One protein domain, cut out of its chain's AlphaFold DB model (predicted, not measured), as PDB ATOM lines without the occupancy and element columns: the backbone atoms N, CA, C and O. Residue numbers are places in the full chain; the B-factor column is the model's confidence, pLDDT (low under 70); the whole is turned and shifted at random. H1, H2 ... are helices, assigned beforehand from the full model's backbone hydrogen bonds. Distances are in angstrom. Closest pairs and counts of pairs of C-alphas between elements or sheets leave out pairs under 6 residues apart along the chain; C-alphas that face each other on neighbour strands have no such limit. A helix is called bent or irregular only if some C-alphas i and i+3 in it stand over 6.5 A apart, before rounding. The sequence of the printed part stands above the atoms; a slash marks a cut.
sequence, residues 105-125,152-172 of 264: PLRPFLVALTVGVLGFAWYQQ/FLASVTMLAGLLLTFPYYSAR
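This is residues 105 to 125 and 152 to 172 of the 264 residues of the protein "Mercuric transport protein MerT" of Hymenobacter qilianensis (UniProt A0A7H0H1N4). Two long helices, H1 and H2, lie loosely side by side and run opposite ways, as a flat pair that spreads toward the free-standing residues 105 to 110 and 165 to 172. The 42 printed residues hold H1, then H2, and no named strand: all helix. The whole is loose, with a radius of gyration of the C-alphas of 11.5 A and spans of 35 by 22 by 8 A.

H1, residues 105 to 125, begins at C-alpha (5.091, 14.408, 56.702) and is 32.1 A long; it is irregular, with C-alphas 105 and 108 7.2 A apart. H2, residues 152 to 172, is 30.8 A long, has a kink of 31 degrees near residue 166 and ends at C-alpha (-11.608, 3.495, 56.091).

H1 and H2 are close but not clearly touching; their closest C-alphas, of Leu 118 and Thr 157, are 7.2 A apart. Their tilt is a shallow 19 degrees, opposite ways. O i to N i+4 pairs are within hydrogen-bond range in 16 of 17 cases in H1 and 13 of 17 in H2.

The C-alphas farthest apart, of Gln 124 and Arg 172, are 35.9 A apart. Residues 126 to 151 are not printed; C-alphas 125 and 152 are 11.4 A apart across this cut. Of the printed residues, residue 171 is under pLDDT 70.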
ATOM      1  N   PRO A 105       5.137  13.341  55.700       84.81
ATOM      2  CA  PRO A 105       5.091  14.408  56.702       84.81
ATOM      3  C   PRO A 105       4.698  15.772  56.116       84.81
ATOM      4  O   PRO A 105       4.169  16.623  56.830       84.81
ATOM      5  N   LEU A 106       4.903  15.985  54.811       85.88
ATOM      6  CA  LEU A 106       4.602  17.248  54.133       85.88
ATOM      7  C   LEU A 106       3.159  17.324  53.595       85.88
ATOM      8  O   LEU A 106       2.673  18.413  53.283       85.88
ATOM      9  N   ARG A 107       2.443  16.192  53.500       79.00
ATOM     10  CA  ARG A 107       1.049  16.140  53.016       79.00
ATOM     11  C   ARG A 107       0.096  17.135  53.695       79.00
ATOM     12  O   ARG A 107      -0.615  17.823  52.959       79.00
ATOM     13  N   PRO A 108       0.037  17.261  55.038       83.69
ATOM     14  CA  PRO A 108      -0.886  18.208  55.667       83.69
ATOM     15  C   PRO A 108      -0.573  19.664  55.297       83.69
ATOM     16  O   PRO A 108      -1.496  20.458  55.131       83.69
ATOM     17  N   PHE A 109       0.699  20.008  55.081       88.12
ATOM     18  CA  PHE A 109       1.100  21.347  54.642       88.12
ATOM     19  C   PHE A 109       0.655  21.646  53.206       88.12
ATOM     20  O   PHE A 109       0.168  22.743  52.935       88.12
ATOM     21  N   LEU A 110       0.740  20.673  52.294       81.50
ATOM     22  CA  LEU A 110       0.245  20.823  50.918       81.50
ATOM     23  C   LEU A 110      -1.283  20.981  50.871       81.50
ATOM     24  O   LEU A 110      -1.807  21.814  50.127       81.50
ATOM     25  N   VAL A 111      -2.009  20.236  51.708       83.38
ATOM     26  CA  VAL A 111      -3.464  20.399  51.854       83.38
ATOM     27  C   VAL A 111      -3.796  21.781  52.417       83.38
ATOM     28  O   VAL A 111      -4.643  22.479  51.865       83.38
ATOM     29  N   ALA A 112      -3.087  22.231  53.454       86.50
ATOM     30  CA  ALA A 112      -3.282  23.566  54.013       86.50
ATOM     31  C   ALA A 112      -3.010  24.675  52.978       86.50
ATOM     32  O   ALA A 112      -3.776  25.634  52.891       86.50
ATOM     33  N   LEU A 113      -1.975  24.523  52.147       87.00
ATOM     34  CA  LEU A 113      -1.637  25.480  51.091       87.00
ATOM     35  C   LEU A 113      -2.723  25.539  50.009       87.00
ATOM     36  O   LEU A 113      -3.135  26.630  49.616       87.00
ATOM     37  N   THR A 114      -3.243  24.393  49.564       84.06
ATOM     38  CA  THR A 114      -4.331  24.363  48.567       84.06
ATOM     39  C   THR A 114      -5.616  24.984  49.114       84.06
ATOM     40  O   THR A 114      -6.198  25.849  48.457       84.06
ATOM     41  N   VAL A 115      -6.016  24.635  50.342       87.81
ATOM     42  CA  VAL A 115      -7.167  25.249  51.026       87.81
ATOM     43  C   VAL A 115      -6.961  26.756  51.199       87.81
ATOM     44  O   VAL A 115      -7.888  27.526  50.953       87.81
ATOM     45  N   GLY A 116      -5.749  27.195  51.545       90.62
ATOM     46  CA  GLY A 116      -5.395  28.609  51.657       90.62
ATOM     47  C   GLY A 116      -5.549  29.371  50.340       90.62
ATOM     48  O   GLY A 116      -6.165  30.435  50.319       90.62
ATOM     49  N   VAL A 117      -5.062  28.819  49.224       85.94
ATOM     50  CA  VAL A 117      -5.179  29.446  47.893       85.94
ATOM     51  C   VAL A 117      -6.636  29.500  47.420       85.94
ATOM     52  O   VAL A 117      -7.081  30.542  46.937       85.94
ATOM     53  N   LEU A 118      -7.406  28.423  47.603       84.31
ATOM     54  CA  LEU A 118      -8.842  28.394  47.287       84.31
ATOM     55  C   LEU A 118      -9.637  29.371  48.166       84.31
ATOM     56  O   LEU A 118     -10.491  30.101  47.661       84.31
ATOM     57  N   GLY A 119      -9.315  29.444  49.459       88.25
ATOM     58  CA  GLY A 119      -9.896  30.413  50.385       88.25
ATOM     59  C   GLY A 119      -9.557  31.855  50.009       88.25
ATOM     60  O   GLY A 119     -10.428  32.722  50.041       88.25
ATOM     61  N   PHE A 120      -8.324  32.120  49.572       84.44
ATOM     62  CA  PHE A 120      -7.906  33.442  49.106       84.44
ATOM     63  C   PHE A 120      -8.589  33.838  47.790       84.44
ATOM     64  O   PHE A 120      -9.015  34.984  47.644       84.44
ATOM     65  N   ALA A 121      -8.772  32.895  46.862       82.69
ATOM     66  CA  ALA A 121      -9.558  33.115  45.650       82.69
ATOM     67  C   ALA A 121     -11.028  33.434  45.983       82.69
ATOM     68  O   ALA A 121     -11.596  34.381  45.438       82.69
ATOM     69  N   TRP A 122     -11.620  32.713  46.942       83.12
ATOM     70  CA  TRP A 122     -12.960  33.014  47.456       83.12
ATOM     71  C   TRP A 122     -13.016  34.408  48.088       83.12
ATOM     72  O   TRP A 122     -13.933  35.178  47.822       83.12
ATOM     73  N   TYR A 123     -11.997  34.774  48.864       82.81
ATOM     74  CA  TYR A 123     -11.893  36.085  49.492       82.81
ATOM     75  C   TYR A 123     -11.817  37.221  48.464       82.81
ATOM     76  O   TYR A 123     -12.516  38.222  48.614       82.81
ATOM     77  N   GLN A 124     -11.043  37.058  47.386       75.50
ATOM     78  CA  GLN A 124     -11.008  38.028  46.285       75.50
ATOM     79  C   GLN A 124     -12.356  38.139  45.562       75.50
ATOM     80  O   GLN A 124     -12.750  39.240  45.190       75.50
ATOM     81  N   GLN A 125     -13.085  37.031  45.416       70.62
ATOM     82  CA  GLN A 125     -14.409  37.004  44.786       70.62
ATOM     83  C   GLN A 125     -15.518  37.592  45.683       70.62
ATOM     84  O   GLN A 125     -16.528  38.103  45.186       70.62
ATOM     85  N   PHE A 152     -19.727  28.928  39.557       81.94
ATOM     86  CA  PHE A 152     -18.603  28.178  38.986       81.94
ATOM     87  C   PHE A 152     -17.518  27.929  40.043       81.94
ATOM     88  O   PHE A 152     -17.110  26.784  40.245       81.94
ATOM     89  N   LEU A 153     -17.136  28.974  40.786       79.88
ATOM     90  CA  LEU A 153     -16.142  28.869  41.858       79.88
ATOM     91  C   LEU A 153     -16.601  27.900  42.964       79.88
ATOM     92  O   LEU A 153     -15.798  27.087  43.412       79.88
ATOM     93  N   ALA A 154     -17.894  27.913  43.318       83.75
ATOM     94  CA  ALA A 154     -18.492  26.980  44.279       83.75
ATOM     95  C   ALA A 154     -18.396  25.518  43.812       83.75
ATOM     96  O   ALA A 154     -18.036  24.636  44.596       83.75
ATOM     97  N   SER A 155     -18.677  25.264  42.530       83.50
ATOM     98  CA  SER A 155     -18.625  23.914  41.960       83.50
ATOM     99  C   SER A 155     -17.205  23.334  41.979       83.50
ATOM    100  O   SER A 155     -17.009  22.192  42.397       83.50
ATOM    101  N   VAL A 156     -16.198  24.148  41.639       86.19
ATOM    102  CA  VAL A 156     -14.782  23.754  41.679       86.19
ATOM    103  C   VAL A 156     -14.321  23.490  43.114       86.19
ATOM    104  O   VAL A 156     -13.678  22.471  43.361       86.19
ATOM    105  N   THR A 157     -14.690  24.341  44.079       86.31
ATOM    106  CA  THR A 157     -14.366  24.109  45.500       86.31
ATOM    107  C   THR A 157     -15.030  22.847  46.057       86.31
ATOM    108  O   THR A 157     -14.393  22.108  46.805       86.31
ATOM    109  N   MET A 158     -16.277  22.557  45.666       87.44
ATOM    110  CA  MET A 158     -16.998  21.351  46.091       87.44
ATOM    111  C   MET A 158     -16.326  20.084  45.553       87.44
ATOM    112  O   MET A 158     -16.074  19.149  46.313       87.44
ATOM    113  N   LEU A 159     -16.010  20.058  44.255       86.81
ATOM    114  CA  LEU A 159     -15.366  18.910  43.617       86.81
ATOM    115  C   LEU A 159     -13.959  18.670  44.183       86.81
ATOM    116  O   LEU A 159     -13.611  17.531  44.495       86.81
ATOM    117  N   ALA A 160     -13.174  19.735  44.376       85.44
ATOM    118  CA  ALA A 160     -11.857  19.650  45.003       85.44
ATOM    119  C   ALA A 160     -11.947  19.121  46.444       85.44
ATOM    120  O   ALA A 160     -11.175  18.240  46.819       85.44
ATOM    121  N   GLY A 161     -12.919  19.592  47.233       85.81
ATOM    122  CA  GLY A 161     -13.166  19.094  48.589       85.81
ATOM    123  C   GLY A 161     -13.553  17.613  48.620       85.81
ATOM    124  O   GLY A 161     -13.045  16.861  49.452       85.81
ATOM    125  N   LEU A 162     -14.389  17.165  47.679       84.62
ATOM    126  CA  LEU A 162     -14.766  15.757  47.542       84.62
ATOM    127  C   LEU A 162     -13.548  14.871  47.225       84.62
ATOM    128  O   LEU A 162     -13.342  13.845  47.874       84.62
ATOM    129  N   LEU A 163     -12.705  15.302  46.283       80.62
ATOM    130  CA  LEU A 163     -11.463  14.614  45.912       80.62
ATOM    131  C   LEU A 163     -10.422  14.611  47.037       80.62
ATOM    132  O   LEU A 163      -9.726  13.615  47.192       80.62
ATOM    133  N   LEU A 164     -10.325  15.675  47.840       81.75
ATOM    134  CA  LEU A 164      -9.436  15.726  49.012       81.75
ATOM    135  C   LEU A 164      -9.952  14.882  50.183       81.75
ATOM    136  O   LEU A 164      -9.160  14.337  50.952       81.75
ATOM    137  N   THR A 165     -11.270  14.751  50.314       81.38
ATOM    138  CA  THR A 165     -11.887  13.901  51.339       81.38
ATOM    139  C   THR A 165     -11.713  12.422  50.996       81.38
ATOM    140  O   THR A 165     -11.534  11.605  51.896       81.38
ATOM    141  N   PHE A 166     -11.691  12.070  49.706       80.56
ATOM    142  CA  PHE A 166     -11.518  10.695  49.239       80.56
ATOM    143  C   PHE A 166     -10.284   9.971  49.809       80.56
ATOM    144  O   PHE A 166     -10.487   8.897  50.355       80.56
ATOM    145  N   PRO A 167      -9.035  10.484  49.778       77.38
ATOM    146  CA  PRO A 167      -7.880   9.791  50.359       77.38
ATOM    147  C   PRO A 167      -7.955   9.648  51.886       77.38
ATOM    148  O   PRO A 167      -7.453   8.670  52.436       77.38
ATOM    149  N   TYR A 168      -8.600  10.587  52.585       75.38
ATOM    150  CA  TYR A 168      -8.817  10.477  54.032       75.38
ATOM    151  C   TYR A 168      -9.897   9.434  54.360       75.38
ATOM    152  O   TYR A 168      -9.788   8.679  55.326       75.38
ATOM    153  N   TYR A 169     -10.930   9.354  53.522       74.69
ATOM    154  CA  TYR A 169     -12.039   8.419  53.682       74.69
ATOM    155  C   TYR A 169     -11.714   7.020  53.146       74.69
ATOM    156  O   TYR A 169     -12.187   6.016  53.679       74.69
ATOM    157  N   SER A 170     -10.844   6.920  52.145       70.94
ATOM    158  CA  SER A 170     -10.443   5.658  51.539       70.94
ATOM    159  C   SER A 170      -9.634   4.808  52.511       70.94
ATOM    160  O   SER A 170      -9.784   3.594  52.498       70.94
ATOM    161  N   ALA A 171      -8.896   5.405  53.454       67.88
ATOM    162  CA  ALA A 171      -8.257   4.669  54.547       67.88
ATOM    163  C   ALA A 171      -9.260   3.858  55.397       67.88
ATOM    164  O   ALA A 171      -8.893   2.844  55.996       67.88
ATOM    165  N   ARG A 172     -10.536   4.268  55.444       72.44
ATOM    166  CA  ARG A 172     -11.608   3.495  56.091       72.44
ATOM    167  C   ARG A 172     -12.139   2.364  55.209       72.44
ATOM    168  O   ARG A 172     -12.501   1.331  55.759       72.44
TER     169      ARG A 172